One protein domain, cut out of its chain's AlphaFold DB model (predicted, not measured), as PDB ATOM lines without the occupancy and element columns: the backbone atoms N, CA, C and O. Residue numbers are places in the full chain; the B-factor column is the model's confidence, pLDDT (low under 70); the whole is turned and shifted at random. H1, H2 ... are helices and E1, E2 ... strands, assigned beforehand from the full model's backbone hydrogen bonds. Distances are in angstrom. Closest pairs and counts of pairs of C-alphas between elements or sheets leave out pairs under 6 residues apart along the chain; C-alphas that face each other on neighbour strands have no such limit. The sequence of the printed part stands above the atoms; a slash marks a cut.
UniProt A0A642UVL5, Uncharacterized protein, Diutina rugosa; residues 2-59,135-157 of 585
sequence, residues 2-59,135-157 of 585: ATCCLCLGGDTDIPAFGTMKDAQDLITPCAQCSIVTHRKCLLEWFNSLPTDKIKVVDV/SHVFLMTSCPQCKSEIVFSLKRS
ATOM      1  N   ALA A   2      -2.492 -24.477  62.659       71.88
ATOM      2  CA  ALA A   2      -1.634 -24.053  61.561       71.88
ATOM      3  C   ALA A   2      -2.492 -23.942  60.294       71.88
ATOM      4  O   ALA A   2      -3.237 -24.867  59.981       71.88
ATOM      5  N   THR A   3      -2.424 -22.805  59.611       84.00
ATOM      6  CA  THR A   3      -3.127 -22.566  58.348       84.00
ATOM      7  C   THR A   3      -2.123 -22.581  57.205       84.00
ATOM      8  O   THR A   3      -1.009 -22.066  57.327       84.00
ATOM      9  N   CYS A   4      -2.502 -23.193  56.088       85.06
ATOM     10  CA  CYS A   4      -1.687 -23.205  54.885       85.06
ATOM     11  C   CYS A   4      -1.629 -21.793  54.291       85.06
ATOM     12  O   CYS A   4      -2.659 -21.211  53.962       85.06
ATOM     13  N   CYS A   5      -0.439 -21.235  54.079       84.38
ATOM     14  CA  CYS A   5      -0.306 -19.871  53.557       84.38
ATOM     15  C   CYS A   5      -0.689 -19.726  52.070       84.38
ATOM     16  O   CYS A   5      -0.763 -18.608  51.568       84.38
ATOM     17  N   LEU A   6      -0.864 -20.841  51.346       83.31
ATOM     18  CA  LEU A   6      -1.168 -20.850  49.911       83.31
ATOM     19  C   LEU A   6      -2.672 -20.943  49.639       83.31
ATOM     20  O   LEU A   6      -3.185 -20.179  48.830       83.31
ATOM     21  N   CYS A   7      -3.369 -21.873  50.296       82.88
ATOM     22  CA  CYS A   7      -4.816 -22.059  50.129       82.88
ATOM     23  C   CYS A   7      -5.644 -21.458  51.273       82.88
ATOM     24  O   CYS A   7      -6.866 -21.490  51.205       82.88
ATOM     25  N   LEU A   8      -4.997 -20.939  52.324       84.69
ATOM     26  CA  LEU A   8      -5.617 -20.415  53.550       84.69
ATOM     27  C   LEU A   8      -6.428 -21.447  54.358       84.69
ATOM     28  O   LEU A   8      -6.994 -21.094  55.390       84.69
ATOM     29  N   GLY A   9      -6.441 -22.715  53.934       80.00
ATOM     30  CA  GLY A   9      -7.128 -23.816  54.607       80.00
ATOM     31  C   GLY A   9      -6.371 -24.357  55.821       80.00
ATOM     32  O   GLY A   9      -5.139 -24.277  55.897       80.00
ATOM     33  N   GLY A  10      -7.119 -24.906  56.777       81.25
ATOM     34  CA  GLY A  10      -6.589 -25.610  57.944       81.25
ATOM     35  C   GLY A  10      -6.222 -27.076  57.679       81.25
ATOM     36  O   GLY A  10      -6.095 -27.530  56.544       81.25
ATOM     37  N   ASP A  11      -6.078 -27.836  58.761       76.88
ATOM     38  CA  ASP A  11      -5.833 -29.287  58.785       76.88
ATOM     39  C   ASP A  11      -7.075 -30.127  58.427       76.88
ATOM     40  O   ASP A  11      -6.975 -31.314  58.104       76.88
ATOM     41  N   THR A  12      -8.258 -29.512  58.473       74.94
ATOM     42  CA  THR A  12      -9.536 -30.121  58.080       74.94
ATOM     43  C   THR A  12      -9.982 -29.760  56.670       74.94
ATOM     44  O   THR A  12     -10.878 -30.419  56.138       74.94
ATOM     45  N   ASP A  13      -9.377 -28.735  56.072       76.06
ATOM     46  CA  ASP A  13      -9.821 -28.177  54.801       76.06
ATOM     47  C   ASP A  13      -9.050 -28.826  53.655       76.06
ATOM     48  O   ASP A  13      -7.820 -28.786  53.594       76.06
ATOM     49  N   ILE A  14      -9.787 -29.458  52.742       75.69
ATOM     50  CA  ILE A  14      -9.201 -30.176  51.614       75.69
ATOM     51  C   ILE A  14      -8.637 -29.147  50.624       75.69
ATOM     52  O   ILE A  14      -9.397 -28.296  50.159       75.69
ATOM     53  N   PRO A  15      -7.338 -29.206  50.267       76.38
ATOM     54  CA  PRO A  15      -6.795 -28.326  49.237       76.38
ATOM     55  C   PRO A  15      -7.477 -28.608  47.891       76.38
ATOM     56  O   PRO A  15      -7.926 -29.730  47.654       76.38
ATOM     57  N   ALA A  16      -7.534 -27.621  46.996       72.31
ATOM     58  CA  ALA A  16      -8.205 -27.758  45.699       72.31
ATOM     59  C   ALA A  16      -7.761 -29.032  44.950       72.31
ATOM     60  O   ALA A  16      -6.567 -29.323  44.821       72.31
ATOM     61  N   PHE A  17      -8.738 -29.828  44.497       71.25
ATOM     62  CA  PHE A  17      -8.528 -31.142  43.862       71.25
ATOM     63  C   PHE A  17      -7.697 -32.139  44.700       71.25
ATOM     64  O   PHE A  17      -7.075 -33.064  44.172       71.25
ATOM     65  N   GLY A  18      -7.629 -31.937  46.015       72.31
ATOM     66  CA  GLY A  18      -6.916 -32.737  47.005       72.31
ATOM     67  C   GLY A  18      -7.750 -33.840  47.639       72.31
ATOM     68  O   GLY A  18      -8.944 -33.997  47.386       72.31
ATOM     69  N   THR A  19      -7.084 -34.611  48.491       75.12
ATOM     70  CA  THR A  19      -7.689 -35.607  49.374       75.12
ATOM     71  C   THR A  19      -7.575 -35.171  50.835       75.12
ATOM     72  O   THR A  19      -6.772 -34.308  51.178       75.12
ATOM     73  N   MET A  20      -8.323 -35.821  51.733       72.56
ATOM     74  CA  MET A  20      -8.196 -35.589  53.181       72.56
ATOM     75  C   MET A  20      -6.775 -35.837  53.716       72.56
ATOM     76  O   MET A  20      -6.397 -35.245  54.720       72.56
ATOM     77  N   LYS A  21      -5.983 -36.698  53.060       76.12
ATOM     78  CA  LYS A  21      -4.578 -36.923  53.431       76.12
ATOM     79  C   LYS A  21      -3.719 -35.700  53.105       76.12
ATOM     80  O   LYS A  21      -2.893 -35.314  53.918       76.12
ATOM     81  N   ASP A  22      -3.978 -35.057  51.967       76.94
ATOM     82  CA  ASP A  22      -3.266 -33.841  51.553       76.94
ATOM     83  C   ASP A  22      -3.566 -32.652  52.483       76.94
ATOM     84  O   ASP A  22      -2.713 -31.788  52.658       76.94
ATOM     85  N   ALA A  23      -4.756 -32.620  53.098       76.69
ATOM     86  CA  ALA A  23      -5.135 -31.613  54.094       76.69
ATOM     87  C   ALA A  23      -4.352 -31.748  55.412       76.69
ATOM     88  O   ALA A  23      -4.053 -30.756  56.071       76.69
ATOM     89  N   GLN A  24      -4.008 -32.984  55.788       79.56
ATOM     90  CA  GLN A  24      -3.284 -33.297  57.024       79.56
ATOM     91  C   GLN A  24      -1.758 -33.196  56.860       79.56
ATOM     92  O   GLN A  24      -1.043 -33.097  57.855       79.56
ATOM     93  N   ASP A  25      -1.260 -33.198  55.621       81.12
ATOM     94  CA  ASP A  25       0.165 -33.143  55.283       81.12
ATOM     95  C   ASP A  25       0.674 -31.691  55.202       81.12
ATOM     96  O   ASP A  25       0.879 -31.122  54.122       81.12
ATOM     97  N   LEU A  26       0.813 -31.062  56.374       82.44
ATOM     98  CA  LEU A  26       1.356 -29.712  56.546       82.44
ATOM     99  C   LEU A  26       2.875 -29.766  56.762       82.44
ATOM    100  O   LEU A  26       3.365 -30.458  57.652       82.44
ATOM    101  N   ILE A  27       3.614 -28.978  55.984       84.62
ATOM    102  CA  ILE A  27       5.076 -28.892  56.017       84.62
ATOM    103  C   ILE A  27       5.551 -27.449  56.211       84.62
ATOM    104  O   ILE A  27       4.874 -26.491  55.832       84.62
ATOM    105  N   THR A  28       6.751 -27.297  56.772       82.31
ATOM    106  CA  THR A  28       7.458 -26.016  56.924       82.31
ATOM    107  C   THR A  28       8.679 -25.980  56.001       82.31
ATOM    108  O   THR A  28       9.767 -26.397  56.407       82.31
ATOM    109  N   PRO A  29       8.526 -25.527  54.743       78.81
ATOM    110  CA  PRO A  29       9.566 -25.658  53.721       78.81
ATOM    111  C   PRO A  29      10.728 -24.671  53.861       78.81
ATOM    112  O   PRO A  29      11.748 -24.835  53.198       78.81
ATOM    113  N   CYS A  30      10.583 -23.625  54.673       77.00
ATOM    114  CA  CYS A  30      11.610 -22.610  54.857       77.00
ATOM    115  C   CYS A  30      12.194 -22.669  56.269       77.00
ATOM    116  O   CYS A  30      11.454 -22.709  57.247       77.00
ATOM    117  N   ALA A  31      13.524 -22.607  56.374       69.75
ATOM    118  CA  ALA A  31      14.221 -22.566  57.660       69.75
ATOM    119  C   ALA A  31      14.199 -21.179  58.333       69.75
ATOM    120  O   ALA A  31      14.437 -21.085  59.533       69.75
ATOM    121  N   GLN A  32      13.956 -20.104  57.573       73.12
ATOM    122  CA  GLN A  32      14.037 -18.721  58.060       73.12
ATOM    123  C   GLN A  32      12.673 -18.088  58.367       73.12
ATOM    124  O   GLN A  32      12.610 -17.150  59.157       73.12
ATOM    125  N   CYS A  33      11.582 -18.573  57.768       79.00
ATOM    126  CA  CYS A  33      10.239 -18.048  58.013       79.00
ATOM    127  C   CYS A  33       9.277 -19.135  58.494       79.00
ATOM    128  O   CYS A  33       9.406 -20.303  58.142       79.00
ATOM    129  N   SER A  34       8.265 -18.736  59.266       79.06
ATOM    130  CA  SER A  34       7.236 -19.618  59.835       79.06
ATOM    131  C   SER A  34       6.167 -20.031  58.813       79.06
ATOM    132  O   SER A  34       4.981 -20.099  59.139       79.06
ATOM    133  N   ILE A  35       6.557 -20.219  57.553       83.81
ATOM    134  CA  ILE A  35       5.626 -20.569  56.488       83.81
ATOM    135  C   ILE A  35       5.191 -22.022  56.677       83.81
ATOM    136  O   ILE A  35       6.025 -22.925  56.726       83.81
ATOM    137  N   VAL A  36       3.885 -22.238  56.795       85.12
ATOM    138  CA  VAL A  36       3.284 -23.570  56.824       85.12
ATOM    139  C   VAL A  36       2.461 -23.727  55.557       85.12
ATOM    140  O   VAL A  36       1.657 -22.857  55.219       85.12
ATOM    141  N   THR A  37       2.668 -24.820  54.835       86.00
ATOM    142  CA  THR A  37       1.934 -25.126  53.606       86.00
ATOM    143  C   THR A  37       1.527 -26.585  53.571       86.00
ATOM    144  O   THR A  37       2.246 -27.445  54.065       86.00
ATOM    145  N   HIS A  38       0.394 -26.897  52.938       86.94
ATOM    146  CA  HIS A  38       0.140 -28.274  52.517       86.94
ATOM    147  C   HIS A  38       1.203 -28.684  51.501       86.94
ATOM    148  O   HIS A  38       1.497 -27.919  50.570       86.94
ATOM    149  N   ARG A  39       1.736 -29.902  51.621       82.06
ATOM    150  CA  ARG A  39       2.728 -30.441  50.678       82.06
ATOM    151  C   ARG A  39       2.242 -30.331  49.233       82.06
ATOM    152  O   ARG A  39       2.983 -29.872  48.366       82.06
ATOM    153  N   LYS A  40       0.972 -30.664  48.984       81.81
ATOM    154  CA  LYS A  40       0.344 -30.569  47.658       81.81
ATOM    155  C   LYS A  40       0.336 -29.140  47.102       81.81
ATOM    156  O   LYS A  40       0.732 -28.936  45.957       81.81
ATOM    157  N   CYS A  41      -0.047 -28.152  47.913       83.19
ATOM    158  CA  CYS A  41      -0.053 -26.746  47.499       83.19
ATOM    159  C   CYS A  41       1.361 -26.232  47.196       83.19
ATOM    160  O   CYS A  41       1.545 -25.474  46.247       83.19
ATOM    161  N   LEU A  42       2.367 -26.656  47.968       84.12
ATOM    162  CA  LEU A  42       3.756 -26.268  47.721       84.12
ATOM    163  C   LEU A  42       4.297 -26.865  46.415       84.12
ATOM    164  O   LEU A  42       4.955 -26.158  45.656       84.12
ATOM    165  N   LEU A  43       4.010 -28.141  46.140       80.25
ATOM    166  CA  LEU A  43       4.393 -28.794  44.884       80.25
ATOM    167  C   LEU A  43       3.726 -28.127  43.679       80.25
ATOM    168  O   LEU A  43       4.357 -27.928  42.642       80.25
ATOM    169  N   GLU A  44       2.461 -27.744  43.817       77.81
ATOM    170  CA  GLU A  44       1.744 -27.006  42.784       77.81
ATOM    171  C   GLU A  44       2.336 -25.608  42.556       77.81
ATOM    172  O   GLU A  44       2.540 -25.207  41.409       77.81
ATOM    173  N   TRP A  45       2.671 -24.886  43.629       84.44
ATOM    174  CA  TRP A  45       3.386 -23.616  43.530       84.44
ATOM    175  C   TRP A  45       4.734 -23.793  42.823       84.44
ATOM    176  O   TRP A  45       5.017 -23.058  41.877       84.44
ATOM    177  N   PHE A  46       5.520 -24.802  43.204       81.94
ATOM    178  CA  PHE A  46       6.803 -25.106  42.572       81.94
ATOM    179  C   PHE A  46       6.648 -25.380  41.069       81.94
ATOM    180  O   PHE A  46       7.370 -24.808  40.259       81.94
ATOM    181  N   ASN A  47       5.649 -26.179  40.682       75.88
ATOM    182  CA  ASN A  47       5.352 -26.482  39.280       75.88
ATOM    183  C   ASN A  47       4.868 -25.267  38.470       75.88
ATOM    184  O   ASN A  47       4.920 -25.307  37.242       75.88
ATOM    185  N   SER A  48       4.386 -24.210  39.134       77.38
ATOM    186  CA  SER A  48       3.980 -22.955  38.488       77.38
ATOM    187  C   SER A  48       5.134 -21.975  38.266       77.38
ATOM    188  O   SER A  48       4.954 -20.961  37.590       77.38
ATOM    189  N   LEU A  49       6.311 -22.248  38.838       79.25
ATOM    190  CA  LEU A  49       7.460 -21.372  38.680       79.25
ATOM    191  C   LEU A  49       8.025 -21.457  37.255       79.25
ATOM    192  O   LEU A  49       8.169 -22.555  36.709       79.25
ATOM    193  N   PRO A  50       8.379 -20.310  36.656       74.19
ATOM    194  CA  PRO A  50       9.088 -20.298  35.389       74.19
ATOM    195  C   PRO A  50      10.512 -20.859  35.569       74.19
ATOM    196  O   PRO A  50      11.091 -20.824  36.659       74.19
ATOM    197  N   THR A  51      11.053 -21.438  34.494       67.25
ATOM    198  CA  THR A  51      12.322 -22.186  34.503       67.25
ATOM    199  C   THR A  51      13.522 -21.339  34.912       67.25
ATOM    200  O   THR A  51      14.442 -21.864  35.523       67.25
ATOM    201  N   ASP A  52      13.485 -20.036  34.640       68.44
ATOM    202  CA  ASP A  52      14.505 -19.043  34.994       68.44
ATOM    203  C   ASP A  52      14.706 -18.872  36.509       68.44
ATOM    204  O   ASP A  52      15.742 -18.376  36.947       68.44
ATOM    205  N   LYS A  53      13.730 -19.292  37.324       72.31
ATOM    206  CA  LYS A  53      13.772 -19.167  38.790       72.31
ATOM    207  C   LYS A  53      14.186 -20.446  39.514       72.31
ATOM    208  O   LYS A  53      14.288 -20.429  40.740       72.31
ATOM    209  N   ILE A  54      14.407 -21.540  38.787       76.69
ATOM    210  CA  ILE A  54      14.760 -22.841  39.358       76.69
ATOM    211  C   ILE A  54      16.236 -23.099  39.082       76.69
ATOM    212  O   ILE A  54      16.621 -23.318  37.940       76.69
ATOM    213  N   LYS A  55      17.067 -23.123  40.124       74.69
ATOM    214  CA  LYS A  55      18.474 -23.515  39.985       74.69
ATOM    215  C   LYS A  55      18.594 -25.025  40.173       74.69
ATOM    216  O   LYS A  55      18.116 -25.560  41.173       74.69
ATOM    217  N   VAL A  56      19.230 -25.712  39.229       71.44
ATOM    218  CA  VAL A  56      19.535 -27.145  39.339       71.44
ATOM    219  C   VAL A  56      20.965 -27.292  39.842       71.44
ATOM    220  O   VAL A  56      21.890 -26.804  39.204       71.44
ATOM    221  N   VAL A  57      21.148 -27.962  40.977       71.19
ATOM    222  CA  VAL A  57      22.469 -28.317  41.502       71.19
ATOM    223  C   VAL A  57      22.639 -29.824  41.342       71.19
ATOM    224  O   VAL A  57      22.016 -30.619  42.052       71.19
ATOM    225  N   ASP A  58      23.460 -30.218  40.370       59.38
ATOM    226  CA  ASP A  58      23.913 -31.600  40.218       59.38
ATOM    227  C   ASP A  58      25.154 -31.778  41.110       59.38
ATOM    228  O   ASP A  58      26.125 -31.038  40.981       59.38
ATOM    229  N   VAL A  59      25.162 -32.771  42.008       51.56
ATOM    230  CA  VAL A  59      26.299 -33.055  42.927       51.56
ATOM    231  C   VAL A  59      27.476 -33.710  42.183       51.56
ATOM    232  O   VAL A  59      28.157 -34.602  42.676       51.56
ATOM    233  N   SER A 135      22.152 -40.526  42.700       61.38
ATOM    234  CA  SER A 135      20.874 -40.597  41.984       61.38
ATOM    235  C   SER A 135      19.937 -39.428  42.293       61.38
ATOM    236  O   SER A 135      18.765 -39.496  41.931       61.38
ATOM    237  N   HIS A 136      20.409 -38.400  42.996       65.62
ATOM    238  CA  HIS A 136      19.614 -37.280  43.482       65.62
ATOM    239  C   HIS A 136      20.046 -35.983  42.803       65.62
ATOM    240  O   HIS A 136      21.232 -35.677  42.748       65.62
ATOM    241  N   VAL A 137      19.058 -35.251  42.297       69.44
ATOM    242  CA  VAL A 137      19.184 -33.901  41.748       69.44
ATOM    243  C   VAL A 137      18.552 -32.954  42.755       69.44
ATOM    244  O   VAL A 137      17.422 -33.199  43.192       69.44
ATOM    245  N   PHE A 138      19.263 -31.888  43.116       76.81
ATOM    246  CA  PHE A 138      18.734 -30.859  44.001       76.81
ATOM    247  C   PHE A 138      18.234 -29.678  43.170       76.81
ATOM    248  O   PHE A 138      18.925 -29.173  42.288       76.81
ATOM    249  N   LEU A 139      17.002 -29.262  43.432       78.31
ATOM    250  CA  LEU A 139      16.343 -28.132  42.794       78.31
ATOM    251  C   LEU A 139      16.167 -27.046  43.851       78.31
ATOM    252  O   LEU A 139      15.574 -27.296  44.898       78.31
ATOM    253  N   MET A 140      16.681 -25.852  43.587       78.25
ATOM    254  CA  MET A 140      16.623 -24.724  44.509       78.25
ATOM    255  C   MET A 140      15.726 -23.626  43.945       78.25
ATOM    256  O   MET A 140      15.788 -23.300  42.759       78.25
ATOM    257  N   THR A 141      14.897 -23.041  44.803       83.38
ATOM    258  CA  THR A 141      14.051 -21.889  44.463       83.38
ATOM    259  C   THR A 141      13.923 -20.939  45.648       83.38
ATOM    260  O   THR A 141      14.096 -21.344  46.796       83.38
ATOM    261  N   SER A 142      13.604 -19.673  45.397       82.00
ATOM    262  CA  SER A 142      13.442 -18.663  46.445       82.00
ATOM    263  C   SER A 142      12.075 -18.759  47.130       82.00
ATOM    264  O   SER A 142      11.033 -18.816  46.476       82.00
ATOM    265  N   CYS A 143      12.062 -18.708  48.461       81.12
ATOM    266  CA  CYS A 143      10.855 -18.664  49.279       81.12
ATOM    267  C   CYS A 143      10.001 -17.428  48.934       81.12
ATOM    268  O   CYS A 143      10.539 -16.319  48.869       81.12
ATOM    269  N   PRO A 144       8.668 -17.559  48.791       79.50
ATOM    270  CA  PRO A 144       7.808 -16.429  48.435       79.50
ATOM    271  C   PRO A 144       7.747 -15.332  49.512       79.50
ATOM    272  O   PRO A 144       7.468 -14.185  49.181       79.50
ATOM    273  N   GLN A 145       8.017 -15.657  50.784       82.12
ATOM    274  CA  GLN A 145       7.895 -14.713  51.902       82.12
ATOM    275  C   GLN A 145       9.226 -14.044  52.277       82.12
ATOM    276  O   GLN A 145       9.283 -12.826  52.411       82.12
ATOM    277  N   CYS A 146      10.298 -14.823  52.446       80.50
ATOM    278  CA  CYS A 146      11.601 -14.316  52.911       80.50
ATOM    279  C   CYS A 146      12.720 -14.401  51.861       80.50
ATOM    280  O   CYS A 146      13.844 -14.001  52.146       80.50
ATOM    281  N   LYS A 147      12.429 -14.903  50.651       83.75
ATOM    282  CA  LYS A 147      13.376 -15.084  49.532       83.75
ATOM    283  C   LYS A 147      14.551 -16.040  49.781       83.75
ATOM    284  O   LYS A 147      15.346 -16.237  48.866       83.75
ATOM    285  N   SER A 148      14.641 -16.677  50.948       79.69
ATOM    286  CA  SER A 148      15.647 -17.708  51.229       79.69
ATOM    287  C   SER A 148      15.480 -18.930  50.324       79.69
ATOM    288  O   SER A 148      14.373 -19.218  49.869       79.69
ATOM    289  N   GLU A 149      16.549 -19.681  50.082       78.25
ATOM    290  CA  GLU A 149      16.494 -20.846  49.194       78.25
ATOM    291  C   GLU A 149      15.781 -22.038  49.866       78.25
ATOM    292  O   GLU A 149      16.064 -22.396  51.008       78.25
ATOM    293  N   ILE A 150      14.818 -22.627  49.153       79.25
ATOM    294  CA  ILE A 150      14.129 -23.879  49.482       79.25
ATOM    295  C   ILE A 150      14.725 -24.959  48.585       79.25
ATOM    296  O   ILE A 150      14.777 -24.785  47.364       79.25
ATOM    297  N   VAL A 151      15.152 -26.069  49.187       79.12
ATOM    298  CA  VAL A 151      15.786 -27.179  48.472       79.12
ATOM    299  C   VAL A 151      14.809 -28.338  48.327       79.12
ATOM    300  O   VAL A 151      14.289 -28.889  49.299       79.12
ATOM    301  N   PHE A 152      14.601 -28.742  47.084       78.19
ATOM    302  CA  PHE A 152      13.859 -29.930  46.715       78.19
ATOM    303  C   PHE A 152      14.828 -30.998  46.221       78.19
ATOM    304  O   PHE A 152      15.761 -30.703  45.481       78.19
ATOM    305  N   SER A 153      14.604 -32.249  46.609       75.06
ATOM    306  CA  SER A 153      15.369 -33.393  46.114       75.06
ATOM    307  C   SER A 153      14.495 -34.251  45.212       75.06
ATOM    308  O   SER A 153      13.346 -34.565  45.540       75.06
ATOM    309  N   LEU A 154      15.050 -34.632  44.063       74.81
ATOM    310  CA  LEU A 154      14.419 -35.523  43.102       74.81
ATOM    311  C   LEU A 154      15.343 -36.691  42.773       74.81
ATOM    312  O   LEU A 154      16.521 -36.507  42.477       74.81
ATOM    313  N   LYS A 155      14.797 -37.908  42.739       72.00
ATOM    314  CA  LYS A 155      15.530 -39.081  42.253       72.00
ATOM    315  C   LYS A 155      15.539 -39.119  40.720       72.00
ATOM    316  O   LYS A 155      14.489 -39.273  40.091       72.00
ATOM    317  N   ARG A 156      16.721 -39.034  40.105       67.19
ATOM    318  CA  ARG A 156      16.909 -39.165  38.652       67.19
ATOM    319  C   ARG A 156      16.610 -40.600  38.225       67.19
ATOM    320  O   ARG A 156      17.102 -41.549  38.836       67.19
ATOM    321  N   SER A 157      15.822 -40.771  37.163       72.00
ATOM    322  CA  SER A 157      15.658 -42.083  36.533       72.00
ATOM    323  C   SER A 157      16.559 -42.183  35.299       72.00
ATOM    324  O   SER A 157      16.577 -41.268  34.470       72.00
TER     325      SER A 157
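AT A GLANCE: This is residues 2 to 59 and 135 to 157 of the 585 residues of an uncharacterized protein of Diutina rugosa (UniProt A0A642UVL5). This domain has little regular structure: loop residues 2 to 19 and H1 make one end, a small sheet makes the other, and H2 lies between. Two named helices, then three named strands, hold 32 of the 81 printed residues; the class is mixed and the sheet, E1, E2, E3, is antiparallel. It is compact, with a radius of gyration of the C-alphas of 13.3 A, and spans 39 by 30 by 21 A.

HOW THE PARTS SIT: Find H1, residues 20 to 24, close but not clearly touching H2, residues 39 to 47; the closest C-alphas, 22 and 40, are 6.2 A apart. Both have every O i to N i+4 pair within hydrogen-bond range. E1, residues 55 to 58, is antiparallel to E2, residues 136 to 142; N 55 is 2.9 A from O 140. E2 and E3, residues 149 to 155, form a hairpin; N 139 is 2.8 A from O 152.

IN THESE COORDINATES: H1 begins at C-alpha 20, (-8.196, -35.589, 53.181); E3, 19.5 A long, ends at C-alpha 155, (15.530, -39.081, 42.253).

THE WHOLE: Residues 60 to 134 are cut out; C-alphas 59 and 135 are 9.3 A apart. The H1 to H2 link is long. Nine printed residues have pLDDT under 70.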